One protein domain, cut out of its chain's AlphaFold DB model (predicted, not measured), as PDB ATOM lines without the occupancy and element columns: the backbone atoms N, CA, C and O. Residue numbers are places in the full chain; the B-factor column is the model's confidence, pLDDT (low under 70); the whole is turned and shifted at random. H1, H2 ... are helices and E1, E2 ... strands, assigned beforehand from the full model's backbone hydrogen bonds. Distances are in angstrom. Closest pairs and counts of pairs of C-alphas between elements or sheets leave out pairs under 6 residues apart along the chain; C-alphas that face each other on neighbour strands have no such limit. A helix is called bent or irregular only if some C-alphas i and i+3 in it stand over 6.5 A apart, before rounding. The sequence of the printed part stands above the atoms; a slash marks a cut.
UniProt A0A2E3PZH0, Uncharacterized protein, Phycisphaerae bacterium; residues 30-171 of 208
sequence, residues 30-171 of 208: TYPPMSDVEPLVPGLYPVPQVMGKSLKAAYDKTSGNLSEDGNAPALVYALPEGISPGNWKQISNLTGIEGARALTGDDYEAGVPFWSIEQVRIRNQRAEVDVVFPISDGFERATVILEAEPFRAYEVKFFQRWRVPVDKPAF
ATOM      1  N   THR A  30       6.027  21.704   9.046       94.69
ATOM      2  CA  THR A  30       7.108  20.988   9.752       94.69
ATOM      3  C   THR A  30       6.947  20.893  11.261       94.69
ATOM      4  O   THR A  30       6.321  21.738  11.898       94.69
ATOM      5  N   TYR A  31       7.532  19.837  11.833       93.19
ATOM      6  CA  TYR A  31       7.752  19.690  13.267       93.19
ATOM      7  C   TYR A  31       9.183  19.214  13.563       93.19
ATOM      8  O   TYR A  31       9.575  18.198  12.990       93.19
ATOM      9  N   PRO A  32       9.933  19.846  14.477       93.38
ATOM     10  CA  PRO A  32       9.675  21.166  15.053       93.38
ATOM     11  C   PRO A  32       9.428  22.244  13.973       93.38
ATOM     12  O   PRO A  32       9.749  22.028  12.794       93.38
ATOM     13  N   PRO A  33       8.784  23.371  14.321       90.19
ATOM     14  CA  PRO A  33       8.542  24.437  13.357       90.19
ATOM     15  C   PRO A  33       9.874  25.051  12.910       90.19
ATOM     16  O   PRO A  33      10.701  25.416  13.741       90.19
ATOM     17  N   MET A  34      10.083  25.165  11.598       86.81
ATOM     18  CA  MET A  34      11.154  26.000  11.048       86.81
ATOM     19  C   MET A  34      10.619  27.412  10.782       86.81
ATOM     20  O   MET A  34       9.407  27.630  10.749       86.81
ATOM     21  N   SER A  35      11.516  28.378  10.591       78.94
ATOM     22  CA  SER A  35      11.126  29.733  10.198       78.94
ATOM     23  C   SER A  35      10.319  29.708   8.896       78.94
ATOM     24  O   SER A  35      10.651  28.975   7.964       78.94
ATOM     25  N   ASP A  36       9.269  30.524   8.839       78.62
ATOM     26  CA  ASP A  36       8.475  30.790   7.631       78.62
ATOM     27  C   ASP A  36       7.710  29.587   7.043       78.62
ATOM     28  O   ASP A  36       7.283  29.620   5.885       78.62
ATOM     29  N   VAL A  37       7.481  28.534   7.836       80.75
ATOM     30  CA  VAL A  37       6.647  27.383   7.456       80.75
ATOM     31  C   VAL A  37       5.514  27.132   8.446       80.75
ATOM     32  O   VAL A  37       5.606  27.447   9.631       80.75
ATOM     33  N   GLU A  38       4.421  26.549   7.953       84.31
ATOM     34  CA  GLU A  38       3.275  26.193   8.786       84.31
ATOM     35  C   GLU A  38       3.676  25.134   9.837       84.31
ATOM     36  O   GLU A  38       4.290  24.118   9.489       84.31
ATOM     37  N   PRO A  39       3.356  25.332  11.128       89.81
ATOM     38  CA  PRO A  39       3.717  24.377  12.163       89.81
ATOM     39  C   PRO A  39       2.828  23.131  12.094       89.81
ATOM     40  O   PRO A  39       1.599  23.212  12.093       89.81
ATOM     41  N   LEU A  40       3.445  21.953  12.116       91.06
ATOM     42  CA  LEU A  40       2.731  20.701  12.358       91.06
ATOM     43  C   LEU A  40       2.440  20.538  13.852       91.06
ATOM     44  O   LEU A  40       3.280  20.826  14.701       91.06
ATOM     45  N   VAL A  41       1.265  19.993  14.174       91.62
ATOM     46  CA  VAL A  41       0.887  19.645  15.550       91.62
ATOM     47  C   VAL A  41       1.142  18.147  15.781       91.62
ATOM     48  O   VAL A  41       0.439  17.326  15.191       91.62
ATOM     49  N   PRO A  42       2.083  17.746  16.657       88.75
ATOM     50  CA  PRO A  42       2.507  16.346  16.822       88.75
ATOM     51  C   PRO A  42       1.416  15.350  17.200       88.75
ATOM     52  O   PRO A  42       1.523  14.171  16.880       88.75
ATOM     53  N   GLY A  43       0.390  15.805  17.920       89.94
ATOM     54  CA  GLY A  43      -0.730  14.958  18.344       89.94
ATOM     55  C   GLY A  43      -1.843  14.833  17.311       89.94
ATOM     56  O   GLY A  43      -2.738  14.008  17.475       89.94
ATOM     57  N   LEU A  44      -1.818  15.649  16.254       93.81
ATOM     58  CA  LEU A  44      -2.871  15.675  15.249       93.81
ATOM     59  C   LEU A  44      -2.494  14.778  14.069       93.81
ATOM     60  O   LEU A  44      -1.402  14.879  13.508       93.81
ATOM     61  N   TYR A  45      -3.411  13.900  13.664       91.94
ATOM     62  CA  TYR A  45      -3.213  13.095  12.462       91.94
ATOM     63  C   TYR A  45      -3.016  13.990  11.228       91.94
ATOM     64  O   TYR A  45      -3.730  14.982  11.082       91.94
ATOM     65  N   PRO A  46      -2.075  13.644  10.330       94.00
ATOM     66  CA  PRO A  46      -1.354  12.367  10.241       94.00
ATOM     67  C   PRO A  46       0.006  12.316  10.971       94.00
ATOM     68  O   PRO A  46       0.683  11.293  10.899       94.00
ATOM     69  N   VAL A  47       0.423  13.367  11.683       96.06
ATOM     70  CA  VAL A  47       1.782  13.492  12.248       96.06
ATOM     71  C   VAL A  47       2.223  12.298  13.116       96.06
ATOM     72  O   VAL A  47       3.271  11.722  12.812       96.06
ATOM     73  N   PRO A  48       1.452  11.833  14.122       96.88
ATOM     74  CA  PRO A  48       1.900  10.726  14.969       96.88
ATOM     75  C   PRO A  48       1.994   9.397  14.200       96.88
ATOM     76  O   PRO A  48       2.848   8.565  14.507       96.88
ATOM     77  N   GLN A  49       1.171   9.201  13.160       96.75
ATOM     78  CA  GLN A  49       1.265   8.035  12.272       96.75
ATOM     79  C   GLN A  49       2.566   8.056  11.472       96.75
ATOM     80  O   GLN A  49       3.258   7.043  11.394       96.75
ATOM     81  N   VAL A  50       2.884   9.204  10.877       97.94
ATOM     82  CA  VAL A  50       4.098   9.405  10.082       97.94
ATOM     83  C   VAL A  50       5.342   9.190  10.952       97.94
ATOM     84  O   VAL A  50       6.255   8.479  10.535       97.94
ATOM     85  N   MET A  51       5.350   9.712  12.183       98.38
ATOM     86  CA  MET A  51       6.421   9.489  13.162       98.38
ATOM     87  C   MET A  51       6.584   8.003  13.518       98.38
ATOM     88  O   MET A  51       7.671   7.448  13.354       98.38
ATOM     89  N   GLY A  52       5.506   7.331  13.938       98.19
ATOM     90  CA  GLY A  52       5.553   5.920  14.343       98.19
ATOM     91  C   GLY A  52       5.998   4.986  13.214       98.19
ATOM     92  O   GLY A  52       6.880   4.146  13.411       98.19
ATOM     93  N   LYS A  53       5.467   5.175  11.997       98.44
ATOM     94  CA  LYS A  53       5.882   4.397  10.818       98.44
ATOM     95  C   LYS A  53       7.339   4.649  10.429       98.44
ATOM     96  O   LYS A  53       8.009   3.723   9.978       98.44
ATOM     97  N   SER A  54       7.839   5.869  10.618       98.75
ATOM     98  CA  SER A  54       9.236   6.205  10.321       98.75
ATOM     99  C   SER A  54      10.204   5.593  11.327       98.75
ATOM    100  O   SER A  54      11.217   5.036  10.914       98.75
ATOM    101  N   LEU A  55       9.858   5.600  12.619       98.62
ATOM    102  CA  LEU A  55      10.615   4.879  13.647       98.62
ATOM    103  C   LEU A  55      10.649   3.380  13.363       98.62
ATOM    104  O   LEU A  55      11.727   2.791  13.369       98.62
ATOM    105  N   LYS A  56       9.498   2.778  13.029       98.44
ATOM    106  CA  LYS A  56       9.443   1.371  12.619       98.44
ATOM    107  C   LYS A  56      10.367   1.098  11.434       98.44
ATOM    108  O   LYS A  56      11.168   0.172  11.480       98.44
ATOM    109  N   ALA A  57      10.259   1.900  10.375       98.50
ATOM    110  CA  ALA A  57      11.056   1.712   9.169       98.50
ATOM    111  C   ALA A  57      12.558   1.839   9.445       98.50
ATOM    112  O   ALA A  57      13.339   1.033   8.943       98.50
ATOM    113  N   ALA A  58      12.961   2.827  10.246       98.12
ATOM    114  CA  ALA A  58      14.350   2.994  10.642       98.12
ATOM    115  C   ALA A  58      14.838   1.803  11.470       98.12
ATOM    116  O   ALA A  58      15.863   1.217  11.126       98.12
ATOM    117  N   TYR A  59      14.081   1.393  12.486       98.06
ATOM    118  CA  TYR A  59      14.396   0.235  13.316       98.06
ATOM    119  C   TYR A  59      14.559  -1.039  12.478       98.06
ATOM    120  O   TYR A  59      15.637  -1.627  12.483       98.06
ATOM    121  N   ASP A  60      13.558  -1.405  11.670       96.94
ATOM    122  CA  ASP A  60      13.572  -2.619  10.838       96.94
ATOM    123  C   ASP A  60      14.773  -2.658   9.867       96.94
ATOM    124  O   ASP A  60      15.234  -3.730   9.476       96.94
ATOM    125  N   LYS A  61      15.283  -1.492   9.446       96.56
ATOM    126  CA  LYS A  61      16.424  -1.378   8.522       96.56
ATOM    127  C   LYS A  61      17.786  -1.329   9.205       96.56
ATOM    128  O   LYS A  61      18.789  -1.506   8.513       96.56
ATOM    129  N   THR A  62      17.849  -1.032  10.502       95.62
ATOM    130  CA  THR A  62      19.116  -0.663  11.157       95.62
ATOM    131  C   THR A  62      19.413  -1.434  12.435       95.62
ATOM    132  O   THR A  62      20.590  -1.589  12.749       95.62
ATOM    133  N   SER A  63      18.410  -1.991  13.118       94.56
ATOM    134  CA  SER A  63      18.594  -2.719  14.382       94.56
ATOM    135  C   SER A  63      19.474  -3.961  14.241       94.56
ATOM    136  O   SER A  63      20.253  -4.261  15.140       94.56
ATOM    137  N   GLY A  64      19.441  -4.622  13.078       90.94
ATOM    138  CA  GLY A  64      20.307  -5.764  12.766       90.94
ATOM    139  C   GLY A  64      21.808  -5.446  12.775       90.94
ATOM    140  O   GLY A  64      22.618  -6.345  12.959       90.94
ATOM    141  N   ASN A  65      22.197  -4.174  12.619       86.31
ATOM    142  CA  ASN A  65      23.605  -3.761  12.710       86.31
ATOM    143  C   ASN A  65      24.116  -3.728  14.159       86.31
ATOM    144  O   ASN A  65      25.314  -3.573  14.374       86.31
ATOM    145  N   LEU A  66      23.203  -3.826  15.127       87.25
ATOM    146  CA  LEU A  66      23.460  -3.765  16.564       87.25
ATOM    147  C   LEU A  66      23.092  -5.082  17.256       87.25
ATOM    148  O   LEU A  66      23.035  -5.138  18.479       87.25
ATOM    149  N   SER A  67      22.765  -6.123  16.487       84.56
ATOM    150  CA  SER A  67      22.380  -7.410  17.048       84.56
ATOM    151  C   SER A  67      23.579  -8.105  17.678       84.56
ATOM    152  O   SER A  67      24.520  -8.485  16.984       84.56
ATOM    153  N   GLU A  68      23.487  -8.345  18.980       79.19
ATOM    154  CA  GLU A  68      24.367  -9.253  19.708       79.19
ATOM    155  C   GLU A  68      23.692 -10.629  19.773       79.19
ATOM    156  O   GLU A  68      22.483 -10.739  19.991       79.19
ATOM    157  N   ASP A  69      24.447 -11.692  19.487       81.69
ATOM    158  CA  ASP A  69      23.972 -13.084  19.521       81.69
ATOM    159  C   ASP A  69      22.699 -13.367  18.694       81.69
ATOM    160  O   ASP A  69      21.923 -14.279  18.983       81.69
ATOM    161  N   GLY A  70      22.482 -12.588  17.629       78.44
ATOM    162  CA  GLY A  70      21.337 -12.732  16.727       78.44
ATOM    163  C   GLY A  70      20.036 -12.090  17.222       78.44
ATOM    164  O   GLY A  70      19.018 -12.212  16.541       78.44
ATOM    165  N   ASN A  71      20.058 -11.379  18.353       84.06
ATOM    166  CA  ASN A  71      18.900 -10.657  18.876       84.06
ATOM    167  C   ASN A  71      19.063  -9.151  18.655       84.06
ATOM    168  O   ASN A  71      20.038  -8.541  19.085       84.06
ATOM    169  N   ALA A  72      18.105  -8.532  17.964       87.69
ATOM    170  CA  ALA A  72      18.051  -7.078  17.851       87.69
ATOM    171  C   ALA A  72      17.664  -6.447  19.204       87.69
ATOM    172  O   ALA A  72      16.797  -6.994  19.895       87.69
ATOM    173  N   PRO A  73      18.264  -5.303  19.585       92.00
ATOM    174  CA  PRO A  73      17.876  -4.591  20.799       92.00
ATOM    175  C   PRO A  73      16.442  -4.065  20.680       92.00
ATOM    176  O   PRO A  73      15.963  -3.828  19.576       92.00
ATOM    177  N   ALA A  74      15.764  -3.824  21.803       93.94
ATOM    178  CA  ALA A  74      14.443  -3.196  21.784       93.94
ATOM    179  C   ALA A  74      14.488  -1.786  21.161       93.94
ATOM    180  O   ALA A  74      15.489  -1.074  21.271       93.94
ATOM    181  N   LEU A  75      13.377  -1.344  20.558       97.44
ATOM    182  CA  LEU A  75      13.247   0.029  20.068       97.44
ATOM    183  C   LEU A  75      13.135   1.010  21.246       97.44
ATOM    184  O   LEU A  75      12.048   1.259  21.771       97.44
ATOM    185  N   VAL A  76      14.261   1.603  21.628       96.88
ATOM    186  CA  VAL A  76      14.300   2.796  22.479       96.88
ATOM    187  C   VAL A  76      14.269   4.017  21.571       96.88
ATOM    188  O   VAL A  76      15.075   4.109  20.645       96.88
ATOM    189  N   TYR A  77      13.328   4.939  21.782       97.00
ATOM    190  CA  TYR A  77      13.166   6.085  20.887       97.00
ATOM    191  C   TYR A  77      13.125   7.430  21.605       97.00
ATOM    192  O   TYR A  77      12.625   7.549  22.723       97.00
ATOM    193  N   ALA A  78      13.615   8.452  20.909       96.44
ATOM    194  CA  ALA A  78      13.500   9.854  21.274       96.44
ATOM    195  C   ALA A  78      12.681  10.606  20.215       96.44
ATOM    196  O   ALA A  78      12.656  10.238  19.037       96.44
ATOM    197  N   LEU A  79      11.979  11.650  20.642       95.81
ATOM    198  CA  LEU A  79      11.207  12.526  19.768       95.81
ATOM    199  C   LEU A  79      11.638  13.978  19.986       95.81
ATOM    200  O   LEU A  79      12.184  14.286  21.047       95.81
ATOM    201  N   PRO A  80      11.351  14.900  19.056       93.81
ATOM    202  CA  PRO A  80      11.660  16.300  19.284       93.81
ATOM    203  C   PRO A  80      10.906  16.844  20.504       93.81
ATOM    204  O   PRO A  80       9.854  16.328  20.901       93.81
ATOM    205  N   GLU A  81      11.439  17.910  21.094       90.19
ATOM    206  CA  GLU A  81      10.834  18.598  22.236       90.19
ATOM    207  C   GLU A  81       9.418  19.096  21.929       90.19
ATOM    208  O   GLU A  81       9.035  19.208  20.768       90.19
ATOM    209  N   GLY A  82       8.623  19.399  22.959       87.50
ATOM    210  CA  GLY A  82       7.268  19.954  22.803       87.50
ATOM    211  C   GLY A  82       6.158  18.920  22.570       87.50
ATOM    212  O   GLY A  82       4.986  19.283  22.451       87.50
ATOM    213  N   ILE A  83       6.483  17.623  22.557       91.19
ATOM    214  CA  ILE A  83       5.495  16.543  22.427       91.19
ATOM    215  C   ILE A  83       5.002  16.090  23.809       91.19
ATOM    216  O   ILE A  83       5.785  15.713  24.681       91.19
ATOM    217  N   SER A  84       3.679  16.076  23.999       91.06
ATOM    218  CA  SER A  84       3.050  15.658  25.259       91.06
ATOM    219  C   SER A  84       3.263  14.163  25.561       91.06
ATOM    220  O   SER A  84       3.315  13.351  24.631       91.06
ATOM    221  N   PRO A  85       3.289  13.742  26.841       90.88
ATOM    222  CA  PRO A  85       3.441  12.328  27.206       90.88
ATOM    223  C   PRO A  85       2.410  11.389  26.560       90.88
ATOM    224  O   PRO A  85       2.733  10.264  26.178       90.88
ATOM    225  N   GLY A  86       1.168  11.858  26.386       92.12
ATOM    226  CA  GLY A  86       0.122  11.100  25.693       92.12
ATOM    227  C   GLY A  86       0.468  10.826  24.226       92.12
ATOM    228  O   GLY A  86       0.325   9.695  23.762       92.12
ATOM    229  N   ASN A  87       1.004  11.828  23.525       93.81
ATOM    230  CA  ASN A  87       1.419  11.694  22.129       93.81
ATOM    231  C   ASN A  87       2.656  10.796  21.990       93.81
ATOM    232  O   ASN A  87       2.708   9.989  21.066       93.81
ATOM    233  N   TRP A  88       3.604  10.852  22.933       94.56
ATOM    234  CA  TRP A  88       4.726   9.903  22.984       94.56
ATOM    235  C   TRP A  88       4.234   8.456  23.030       94.56
ATOM    236  O   TRP A  88       4.691   7.625  22.245       94.56
ATOM    237  N   LYS A  89       3.271   8.157  23.912       93.38
ATOM    238  CA  LYS A  89       2.675   6.818  24.024       93.38
ATOM    239  C   LYS A  89       1.933   6.419  22.748       93.38
ATOM    240  O   LYS A  89       2.061   5.284  22.295       93.38
ATOM    241  N   GLN A  90       1.174   7.342  22.157       95.25
ATOM    242  CA  GLN A  90       0.483   7.104  20.890       95.25
ATOM    243  C   GLN A  90       1.470   6.750  19.769       95.25
ATOM    244  O   GLN A  90       1.242   5.783  19.049       95.25
ATOM    245  N   ILE A  91       2.569   7.498  19.646       96.25
ATOM    246  CA  ILE A  91       3.615   7.247  18.650       96.25
ATOM    247  C   ILE A  91       4.273   5.885  18.891       96.25
ATOM    248  O   ILE A  91       4.424   5.141  17.925       96.25
ATOM    249  N   SER A  92       4.553   5.512  20.151       95.25
ATOM    250  CA  SER A  92       5.051   4.167  20.496       95.25
ATOM    251  C   SER A  92       4.150   3.074  19.933       95.25
ATOM    252  O   SER A  92       4.601   2.192  19.206       95.25
ATOM    253  N   ASN A  93       2.844   3.176  20.198       96.31
ATOM    254  CA  ASN A  93       1.869   2.187  19.748       96.31
ATOM    255  C   ASN A  93       1.813   2.102  18.215       96.31
ATOM    256  O   ASN A  93       1.651   1.019  17.656       96.31
ATOM    257  N   LEU A  94       1.970   3.237  17.526       96.94
ATOM    258  CA  LEU A  94       1.959   3.318  16.064       96.94
ATOM    259  C   LEU A  94       3.226   2.746  15.410       96.94
ATOM    260  O   LEU A  94       3.214   2.518  14.200       96.94
ATOM    261  N   THR A  95       4.288   2.471  16.175       97.38
ATOM    262  CA  THR A  95       5.441   1.707  15.669       97.38
ATOM    263  C   THR A  95       5.100   0.234  15.443       97.38
ATOM    264  O   THR A  95       5.724  -0.406  14.605       97.38
ATOM    265  N   GLY A  96       4.136  -0.325  16.184       96.00
ATOM    266  CA  GLY A  96       3.814  -1.755  16.145       96.00
ATOM    267  C   GLY A  96       4.967  -2.683  16.559       96.00
ATOM    268  O   GLY A  96       4.912  -3.870  16.248       96.00
ATOM    269  N   ILE A  97       6.011  -2.160  17.208       96.00
ATOM    270  CA  ILE A  97       7.150  -2.936  17.704       96.00
ATOM    271  C   ILE A  97       6.907  -3.273  19.175       96.00
ATOM    272  O   ILE A  97       6.662  -2.393  20.002       96.00
ATOM    273  N   GLU A  98       6.970  -4.560  19.503       93.00
ATOM    274  CA  GLU A  98       6.871  -5.020  20.884       93.00
ATOM    275  C   GLU A  98       8.061  -4.505  21.705       93.00
ATOM    276  O   GLU A  98       9.202  -4.511  21.245       93.00
ATOM    277  N   GLY A  99       7.789  -4.013  22.914       91.44
ATOM    278  CA  GLY A  99       8.820  -3.436  23.778       91.44
ATOM    279  C   GLY A  99       9.305  -2.042  23.361       91.44
ATOM    280  O   GLY A  99      10.212  -1.520  24.009       91.44
ATOM    281  N   ALA A 100       8.706  -1.417  22.336       96.19
ATOM    282  CA  ALA A 100       9.017  -0.036  21.982       96.19
ATOM    283  C   ALA A 100       8.717   0.909  23.156       96.19
ATOM    284  O   ALA A 100       7.612   0.917  23.714       96.19
ATOM    285  N   ARG A 101       9.707   1.717  23.539       95.12
ATOM    286  CA  ARG A 101       9.601   2.610  24.696       95.12
ATOM    287  C   ARG A 101      10.393   3.897  24.514       95.12
ATOM    288  O   ARG A 101      11.387   3.937  23.794       95.12
ATOM    289  N   ALA A 102       9.949   4.935  25.213       95.12
ATOM    290  CA  ALA A 102      10.664   6.197  25.270       95.12
ATOM    291  C   ALA A 102      12.048   6.011  25.914       95.12
ATOM    292  O   ALA A 102      12.212   5.213  26.844       95.12
ATOM    293  N   LEU A 103      13.013   6.774  25.414       94.75
ATOM    294  CA  LEU A 103      14.326   6.960  26.011       94.75
ATOM    295  C   LEU A 103      14.188   7.608  27.396       94.75
ATOM    296  O   LEU A 103      13.440   8.574  27.567       94.75
ATOM    297  N   THR A 104      14.910   7.080  28.382       93.06
ATOM    298  CA  THR A 104      15.010   7.661  29.728       93.06
ATOM    299  C   THR A 104      16.378   8.311  29.947       93.06
ATOM    300  O   THR A 104      17.299   8.103  29.158       93.06
ATOM    301  N   GLY A 105      16.518   9.105  31.014       91.94
ATOM    302  CA  GLY A 105      17.812   9.695  31.376       91.94
ATOM    303  C   GLY A 105      18.859   8.619  31.665       91.94
ATOM    304  O   GLY A 105      19.959   8.679  31.128       91.94
ATOM    305  N   ASP A 106      18.478   7.580  32.411       93.25
ATOM    306  CA  ASP A 106      19.367   6.460  32.739       93.25
ATOM    307  C   ASP A 106      19.846   5.725  31.477       93.25
ATOM    308  O   ASP A 106      21.023   5.398  31.370       93.25
ATOM    309  N   ASP A 107      18.968   5.519  30.488       94.31
ATOM    310  CA  ASP A 107      19.359   4.937  29.196       94.31
ATOM    311  C   ASP A 107      20.362   5.820  28.447       94.31
ATOM    312  O   ASP A 107      21.305   5.323  27.828       94.31
ATOM    313  N   TYR A 108      20.131   7.136  28.476       93.88
ATOM    314  CA  TYR A 108      20.966   8.100  27.777       93.88
ATOM    315  C   TYR A 108      22.381   8.142  28.358       93.88
ATOM    316  O   TYR A 108      23.344   8.130  27.584       93.88
ATOM    317  N   GLU A 109      22.504   8.135  29.688       93.25
ATOM    318  CA  GLU A 109      23.783   8.085  30.410       93.25
ATOM    319  C   GLU A 109      24.469   6.720  30.271       93.25
ATOM    320  O   GLU A 109      25.679   6.649  30.063       93.25
ATOM    321  N   ALA A 110      23.702   5.625  30.295       94.12
ATOM    322  CA  ALA A 110      24.224   4.271  30.100       94.12
ATOM    323  C   ALA A 110      24.651   3.972  28.649       94.12
ATOM    324  O   ALA A 110      25.216   2.912  28.384       94.12
ATOM    325  N   GLY A 111      24.383   4.877  27.701       92.56
ATOM    326  CA  GLY A 111      24.756   4.701  26.297       92.56
ATOM    327  C   GLY A 111      23.912   3.660  25.559       92.56
ATOM    328  O   GLY A 111      24.385   3.063  24.594       92.56
ATOM    329  N   VAL A 112      22.667   3.436  25.990       93.62
ATOM    330  CA  VAL A 112      21.743   2.512  25.317       93.62
ATOM    331  C   VAL A 112      21.477   3.007  23.887       93.62
ATOM    332  O   VAL A 112      21.178   4.191  23.705       93.62
ATOM    333  N   PRO A 113      21.548   2.143  22.856       94.69
ATOM    334  CA  PRO A 113      21.249   2.544  21.485       94.69
ATOM    335  C   PRO A 113      19.785   2.983  21.346       94.69
ATOM    336  O   PRO A 113      18.872   2.278  21.778       94.69
ATOM    337  N   PHE A 114      19.552   4.133  20.708       96.62
ATOM    338  CA  PHE A 114      18.212   4.682  20.497       96.62
ATOM    339  C   PHE A 114      18.022   5.322  19.115       96.62
ATOM    340  O   PHE A 114      18.972   5.770  18.476       96.62
ATOM    341  N   TRP A 115      16.764   5.395  18.673       97.81
ATOM    342  CA  TRP A 115      16.342   6.037  17.427       97.81
ATOM    343  C   TRP A 115      15.651   7.364  17.724       97.81
ATOM    344  O   TRP A 115      14.669   7.400  18.460       97.81
ATOM    345  N   SER A 116      16.128   8.456  17.139       97.75
ATOM    346  CA  SER A 116      15.593   9.796  17.378       97.75
ATOM    347  C   SER A 116      14.926  10.356  16.133       97.75
ATOM    348  O   SER A 116      15.537  10.384  15.067       97.75
ATOM    349  N   ILE A 117      13.687  10.832  16.250       97.94
ATOM    350  CA  ILE A 117      13.111  11.712  15.228       97.94
ATOM    351  C   ILE A 117      13.640  13.121  15.470       97.94
ATOM    352  O   ILE A 117      13.464  13.657  16.559       97.94
ATOM    353  N   GLU A 118      14.209  13.746  14.443       95.69
ATOM    354  CA  GLU A 118      14.653  15.142  14.523       95.69
ATOM    355  C   GLU A 118      13.689  16.100  13.837       95.69
ATOM    356  O   GLU A 118      13.385  17.166  14.369       95.69
ATOM    357  N   GLN A 119      13.190  15.722  12.660       95.75
ATOM    358  CA  GLN A 119      12.323  16.591  11.882       95.75
ATOM    359  C   GLN A 119      11.296  15.794  11.087       95.75
ATOM    360  O   GLN A 119      11.606  14.788  10.455       95.75
ATOM    361  N   VAL A 120      10.066  16.291  11.078       97.44
ATOM    362  CA  VAL A 120       8.951  15.828  10.259       97.44
ATOM    363  C   VAL A 120       8.564  16.949   9.315       97.44
ATOM    364  O   VAL A 120       8.407  18.094   9.733       97.44
ATOM    365  N   ARG A 121       8.386  16.622   8.040       96.81
ATOM    366  CA  ARG A 121       7.949  17.541   6.993       96.81
ATOM    367  C   ARG A 121       6.803  16.899   6.235       96.81
ATOM    368  O   ARG A 121       6.941  15.774   5.768       96.81
ATOM    369  N   ILE A 122       5.683  17.597   6.090       94.75
ATOM    370  CA  ILE A 122       4.524  17.102   5.341       94.75
ATOM    371  C   ILE A 122       4.119  18.132   4.296       94.75
ATOM    372  O   ILE A 122       3.972  19.315   4.591       94.75
ATOM    373  N   ARG A 123       3.927  17.664   3.062       91.69
ATOM    374  CA  ARG A 123       3.403  18.448   1.947       91.69
ATOM    375  C   ARG A 123       2.424  17.601   1.147       91.69
ATOM    376  O   ARG A 123       2.819  16.663   0.451       91.69
ATOM    377  N   ASN A 124       1.147  17.969   1.204       88.19
ATOM    378  CA  ASN A 124       0.044  17.251   0.566       88.19
ATOM    379  C   ASN A 124       0.008  15.769   0.978       88.19
ATOM    380  O   ASN A 124      -0.368  15.441   2.097       88.19
ATOM    381  N   GLN A 125       0.388  14.886   0.057       92.56
ATOM    382  CA  GLN A 125       0.373  13.431   0.193       92.56
ATOM    383  C   GLN A 125       1.763  12.847   0.446       92.56
ATOM    384  O   GLN A 125       1.918  11.633   0.443       92.56
ATOM    385  N   ARG A 126       2.783  13.688   0.641       95.50
ATOM    386  CA  ARG A 126       4.163  13.267   0.877       95.50
ATOM    387  C   ARG A 126       4.623  13.736   2.247       95.50
ATOM    388  O   ARG A 126       4.473  14.909   2.587       95.50
ATOM    389  N   ALA A 127       5.224  12.824   2.995       97.50
ATOM    390  CA  ALA A 127       5.864  13.102   4.262       97.50
ATOM    391  C   ALA A 127       7.323  12.653   4.224       97.50
ATOM    392  O   ALA A 127       7.666  11.643   3.613       97.50
ATOM    393  N   GLU A 128       8.181  13.413   4.881       97.94
ATOM    394  CA  GLU A 128       9.601  13.139   5.021       97.94
ATOM    395  C   GLU A 128       9.950  13.267   6.498       97.94
ATOM    396  O   GLU A 128       9.628  14.274   7.129       97.94
ATOM    397  N   VAL A 129      10.576  12.235   7.054       98.44
ATOM    398  CA  VAL A 129      10.987  12.209   8.456       98.44
ATOM    399  C   VAL A 129      12.465  11.922   8.538       98.44
ATOM    400  O   VAL A 129      12.911  10.874   8.073       98.44
ATOM    401  N   ASP A 130      13.205  12.825   9.162       98.19
ATOM    402  CA  ASP A 130      14.595  12.578   9.505       98.19
ATOM    403  C   ASP A 130      14.663  11.812  10.818       98.19
ATOM    404  O   ASP A 130      14.186  12.270  11.859       98.19
ATOM    405  N   VAL A 131      15.251  10.624  10.731       98.31
ATOM    406  CA  VAL A 131      15.498   9.737  11.857       98.31
ATOM    407  C   VAL A 131      17.000   9.565  11.996       98.31
ATOM    408  O   VAL A 131      17.671   9.107  11.068       98.31
ATOM    409  N   VAL A 132      17.521   9.921  13.159       98.00
ATOM    410  CA  VAL A 132      18.874   9.571  13.572       98.00
ATOM    411  C   VAL A 132      18.839   8.210  14.248       98.00
ATOM    412  O   VAL A 132      17.969   7.941  15.076       98.00
ATOM    413  N   PHE A 133      19.748   7.327  13.860       97.19
ATOM    414  CA  PHE A 133      19.796   5.951  14.338       97.19
ATOM    415  C   PHE A 133      21.215   5.568  14.772       97.19
ATOM    416  O   PHE A 133      22.185   6.143  14.263       97.19
ATOM    417  N   PRO A 134      21.350   4.602  15.694       96.25
ATOM    418  CA  PRO A 134      22.646   4.194  16.204       96.25
ATOM    419  C   PRO A 134      23.366   3.293  15.198       96.25
ATOM    420  O   PRO A 134      22.761   2.453  14.525       96.25
ATOM    421  N   ILE A 135      24.680   3.458  15.122       93.00
ATOM    422  CA  ILE A 135      25.613   2.548  14.455       93.00
ATOM    423  C   ILE A 135      26.646   2.064  15.481       93.00
ATOM    424  O   ILE A 135      26.620   2.480  16.634       93.00
ATOM    425  N   SER A 136      27.558   1.177  15.077       87.75
ATOM    426  CA  SER A 136      28.581   0.629  15.979       87.75
ATOM    427  C   SER A 136      29.472   1.694  16.630       87.75
ATOM    428  O   SER A 136      29.984   1.464  17.717       87.75
ATOM    429  N   ASP A 137      29.670   2.831  15.960       86.88
ATOM    430  CA  ASP A 137      30.519   3.930  16.426       86.88
ATOM    431  C   ASP A 137      29.824   5.279  16.186       86.88
ATOM    432  O   ASP A 137      30.132   6.016  15.250       86.88
ATOM    433  N   GLY A 138      28.786   5.552  16.982       93.06
ATOM    434  CA  GLY A 138      28.038   6.809  16.950       93.06
ATOM    435  C   GLY A 138      26.682   6.710  16.252       93.06
ATOM    436  O   GLY A 138      25.947   5.733  16.414       93.06
ATOM    437  N   PHE A 139      26.323   7.756  15.508       96.81
ATOM    438  CA  PHE A 139      24.997   7.916  14.921       96.81
ATOM    439  C   PHE A 139      25.072   8.321  13.450       96.81
ATOM    440  O   PHE A 139      25.993   9.007  13.012       96.81
ATOM    441  N   GLU A 140      24.057   7.927  12.688       96.94
ATOM    442  CA  GLU A 140      23.839   8.373  11.312       96.94
ATOM    443  C   GLU A 140      22.393   8.828  11.120       96.94
ATOM    444  O   GLU A 140      21.499   8.465  11.885       96.94
ATOM    445  N   ARG A 141      22.146   9.597  10.058       97.50
ATOM    446  CA  ARG A 141      20.806  10.076   9.708       97.50
ATOM    447  C   ARG A 141      20.235   9.315   8.521       97.50
ATOM    448  O   ARG A 141      20.929   8.995   7.560       97.50
ATOM    449  N   ALA A 142      18.933   9.085   8.535       97.75
ATOM    450  CA  ALA A 142      18.174   8.683   7.365       97.75
ATOM    451  C   ALA A 142      16.932   9.553   7.216       97.75
ATOM    452  O   ALA A 142      16.345   9.975   8.206       97.75
ATOM    453  N   THR A 143      16.503   9.773   5.977       98.44
ATOM    454  CA  THR A 143      15.185  10.335   5.685       98.44
ATOM    455  C   THR A 143      14.255   9.206   5.262       98.44
ATOM    456  O   THR A 143      14.486   8.525   4.257       98.44
ATOM    457  N   VAL A 144      13.191   8.999   6.029       98.62
ATOM    458  CA  VAL A 144      12.090   8.107   5.670       98.62
ATOM    459  C   VAL A 144      11.075   8.909   4.873       98.62
ATOM    460  O   VAL A 144      10.560   9.920   5.346       98.62
ATOM    461  N   ILE A 145      10.791   8.463   3.656       98.44
ATOM    462  CA  ILE A 145       9.835   9.110   2.759       98.44
ATOM    463  C   ILE A 145       8.575   8.263   2.738       98.44
ATOM    464  O   ILE A 145       8.622   7.078   2.394       98.44
ATOM    465  N   LEU A 146       7.455   8.878   3.094       98.44
ATOM    466  CA  LEU A 146       6.141   8.263   3.105       98.44
ATOM    467  C   LEU A 146       5.227   8.974   2.117       98.44
ATOM    468  O   LEU A 146       5.290  10.193   1.959       98.44
ATOM    469  N   GLU A 147       4.341   8.214   1.488       97.25
ATOM    470  CA  GLU A 147       3.323   8.759   0.596       97.25
ATOM    471  C   GLU A 147       1.953   8.176   0.927       97.25
ATOM    472  O   GLU A 147       1.834   6.998   1.270       97.25
ATOM    473  N   ALA A 148       0.920   9.004   0.822       95.25
ATOM    474  CA  ALA A 148      -0.468   8.623   1.008       95.25
ATOM    475  C   ALA A 148      -1.221   8.730  -0.319       95.25
ATOM    476  O   ALA A 148      -1.161   9.745  -1.005       95.25
ATOM    477  N   GLU A 149      -1.990   7.703  -0.663       92.12
ATOM    478  CA  GLU A 149      -3.036   7.857  -1.677       92.12
ATOM    479  C   GLU A 149      -4.196   8.684  -1.092       92.12
ATOM    480  O   GLU A 149      -4.379   8.705   0.132       92.12
ATOM    481  N   PRO A 150      -5.019   9.351  -1.925       86.12
ATOM    482  CA  PRO A 150      -6.213  10.041  -1.451       86.12
ATOM    483  C   PRO A 150      -7.055   9.150  -0.526       86.12
ATOM    484  O   PRO A 150      -7.413   8.031  -0.887       86.12
ATOM    485  N   PHE A 151      -7.371   9.660   0.668       82.25
ATOM    486  CA  PHE A 151      -8.148   8.964   1.706       82.25
ATOM    487  C   PHE A 151      -7.510   7.684   2.272       82.25
ATOM    488  O   PHE A 151      -8.197   6.894   2.922       82.25
ATOM    489  N   ARG A 152      -6.205   7.467   2.068       90.56
ATOM    490  CA  ARG A 152      -5.467   6.335   2.644       90.56
ATOM    491  C   ARG A 152      -4.395   6.806   3.619       90.56
ATOM    492  O   ARG A 152      -4.011   7.972   3.650       90.56
ATOM    493  N   ALA A 153      -3.934   5.873   4.445       91.69
ATOM    494  CA  ALA A 153      -2.817   6.090   5.350       91.69
ATOM    495  C   ALA A 153      -1.510   6.332   4.578       91.69
ATOM    496  O   ALA A 153      -1.327   5.818   3.475       91.69
ATOM    497  N   TYR A 154      -0.582   7.061   5.199       96.12
ATOM    498  CA  TYR A 154       0.791   7.176   4.709       96.12
ATOM    499  C   TYR A 154       1.484   5.821   4.735       96.12
ATOM    500  O   TYR A 154       1.484   5.167   5.775       96.12
ATOM    501  N   GLU A 155       2.129   5.426   3.643       97.06
ATOM    502  CA  GLU A 155       2.959   4.224   3.571       97.06
ATOM    503  C   GLU A 155       4.408   4.575   3.257       97.06
ATOM    504  O   GLU A 155       4.686   5.508   2.503       97.06
ATOM    505  N   VAL A 156       5.340   3.812   3.827       97.75
ATOM    506  CA  VAL A 156       6.776   4.005   3.598       97.75
ATOM    507  C   VAL A 156       7.103   3.657   2.148       97.75
ATOM    508  O   VAL A 156       6.846   2.543   1.693       97.75
ATOM    509  N   LYS A 157       7.688   4.611   1.426       97.75
ATOM    510  CA  LYS A 157       8.140   4.444   0.040       97.75
ATOM    511  C   LYS A 157       9.643   4.261  -0.047       97.75
ATOM    512  O   LYS A 157      10.106   3.361  -0.741       97.75
ATOM    513  N   PHE A 158      10.397   5.087   0.674       96.31
ATOM    514  CA  PHE A 158      11.854   5.052   0.640       96.31
ATOM    515  C   PHE A 158      12.452   5.209   2.032       96.31
ATOM    516  O   PHE A 158      11.938   5.940   2.875       96.31
ATOM    517  N   PHE A 159      13.581   4.536   2.227       97.94
ATOM    518  CA  PHE A 159      14.490   4.754   3.341       97.94
ATOM    519  C   PHE A 159      15.817   5.228   2.753       97.94
ATOM    520  O   PHE A 159      16.554   4.437   2.159       97.94
ATOM    521  N   GLN A 160      16.091   6.525   2.857       97.75
ATOM    522  CA  GLN A 160      17.301   7.130   2.316       97.75
ATOM    523  C   GLN A 160      18.306   7.355   3.440       97.75
ATOM    524  O   GLN A 160      18.145   8.261   4.250       97.75
ATOM    525  N   ARG A 161      19.356   6.534   3.480       96.38
ATOM    526  CA  ARG A 161      20.442   6.659   4.456       96.38
ATOM    527  C   ARG A 161      21.452   7.716   4.011       96.38
ATOM    528  O   ARG A 161      21.987   7.628   2.907       96.38
ATOM    529  N   TRP A 162      21.756   8.653   4.898       93.88
ATOM    530  CA  TRP A 162      22.837   9.617   4.755       93.88
ATOM    531  C   TRP A 162      24.038   9.073   5.523       93.88
ATOM    532  O   TRP A 162      24.047   9.079   6.748       93.88
ATOM    533  N   ARG A 163      25.038   8.550   4.805       87.88
ATOM    534  CA  ARG A 163      26.254   7.953   5.393       87.88
ATOM    535  C   ARG A 163      27.228   9.026   5.887       87.88
ATOM    536  O   ARG A 163      28.376   9.082   5.456       87.88
ATOM    537  N   VAL A 164      26.718   9.924   6.714       86.69
ATOM    538  CA  VAL A 164      27.458  11.009   7.340       86.69
ATOM    539  C   VAL A 164      27.252  10.845   8.841       86.69
ATOM    540  O   VAL A 164      26.093  10.804   9.266       86.69
ATOM    541  N   PRO A 165      28.335  10.712   9.625       91.94
ATOM    542  CA  PRO A 165      28.237  10.703  11.074       91.94
ATOM    543  C   PRO A 165      27.533  11.965  11.563       91.94
ATOM    544  O   PRO A 165      27.790  13.061  11.060       91.94
ATOM    545  N   VAL A 166      26.645  11.800  12.533       95.44
ATOM    546  CA  VAL A 166      25.991  12.907  13.229       95.44
ATOM    547  C   VAL A 166      26.288  12.814  14.716       95.44
ATOM    548  O   VAL A 166      26.540  11.727  15.244       95.44
ATOM    549  N   ASP A 167      26.251  13.961  15.386       94.50
ATOM    550  CA  ASP A 167      26.389  14.010  16.835       94.50
ATOM    551  C   ASP A 167      25.256  13.227  17.510       94.50
ATOM    552  O   ASP A 167      24.152  13.088  16.969       94.50
ATOM    553  N   LYS A 168      25.532  12.712  18.714       94.31
ATOM    554  CA  LYS A 168      24.519  12.052  19.543       94.31
ATOM    555  C   LYS A 168      23.333  13.014  19.727       94.31
ATOM    556  O   LYS A 168      23.548  14.116  20.237       94.31
ATOM    557  N   PRO A 169      22.099  12.626  19.349       93.06
ATOM    558  CA  PRO A 169      20.943  13.496  19.515       93.06
ATOM    559  C   PRO A 169      20.741  13.884  20.978       93.06
ATOM    560  O   PRO A 169      20.931  13.050  21.864       93.06
ATOM    561  N   ALA A 170      20.318  15.124  21.221       88.94
ATOM    562  CA  ALA A 170      20.050  15.610  22.568       88.94
ATOM    563  C   ALA A 170      18.959  14.776  23.260       88.94
ATOM    564  O   ALA A 170      17.998  14.321  22.631       88.94
ATOM    565  N   PHE A 171      19.101  14.599  24.572       87.12
ATOM    566  CA  PHE A 171      18.089  13.936  25.380       87.12
ATOM    567  C   PHE A 171      16.866  14.840  25.563       87.12
ATOM    568  O   PHE A 171      16.959  15.922  26.141       87.12
TER     569      PHE A 171
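This is residues 30 to 171 of the 208 residues of an uncharacterized protein of Phycisphaerae bacterium (UniProt A0A2E3PZH0). A twisted sheet of five strands curls round one long helix, H1, which fills its hollow face. H2 packs on the first part of H1, residues 48 to 56, and the short H3 lies away from the core in the loop that leads to E2. The 142 printed residues include three named helices and five named strands, in the order H1 E1 H2 H3 E2 E3 E4 E5 along the chain. The sheet's order is E1 E2 E3 E4 E5, mixed, and the class is mixed, helices and strands. The whole is compact, with a radius of gyration of the C-alphas of 14.4 A and spans of 43 by 29 by 27 A.

Residues 30 to 46 hold no named element; residues 30 to 31 pair antiparallel with residues 120 to 121 of E2, residues 115 to 123. H1, residues 47 to 66, is on one face of the sheet, two layers; its closest C-alphas to E3, residues 126 to 135, are Ser 54 and Val 129, 6.5 A apart. H1 has a kink of 38 degrees near residue 60 and is irregular, C-alphas 61 and 64 being 7.2 A apart. E1, residues 76 to 78, is an edge strand, parallel to E2, with N 78 and O 115 at 2.9 A. H2, residues 85 to 95, touches H1 at a steep tilt of 59 degrees, the same way, the closest C-alphas being Gly 52 and Thr 95, 4.4 A apart. H2 only grazes the sheet, with its residues 88 to 92. H3, residues 105 to 109, is not on the sheet and is apart from H1 and H2. E1, H2, H3 and E2 form a strand-helix-strand unit, two parallel neighbour strands with helices between. E2, E3, E4, residues 138 to 148, and E5, residues 154 to 166, form a meander, each strand the antiparallel neighbour of the one before. Within hydrogen-bond range are N 116 and O 132 of E2 and E3, 2.8 A, N 131 and O 142 of E3 and E4, 2.8 A, and N 143 and O 160 of E4 and E5, 2.8 A. Every O i to N i+4 pair is within range in H2 and H3, and 13 of 16 in H1.

H1, 47 to 66, spans 28.0 A from C-alpha 47 at (1.782, 13.492, 12.248). E1, 76 to 78, spans 7.2 A, H2, 85 to 95, 15.8 A, and H3, 105 to 109, 6.3 A. E2, 115 to 123, spans 23.7 A and bends by 56 degrees at residue 118. E3, 126 to 135, spans 27.6 A and E4, 138 to 148, 32.7 A. E5, 154 to 166, spans 27.2 A, bends by 82 degrees at residue 163 and ends at C-alpha 166, (25.991, 12.907, 13.229).

The two C-alphas farthest apart are those of Asp 36 and Asp 69, 48.0 A. The printed part, residues 30 to 171, has no cut, and no link between named elements is long. The mean pLDDT of the printed part is 93.5, and no printed residue is under 70.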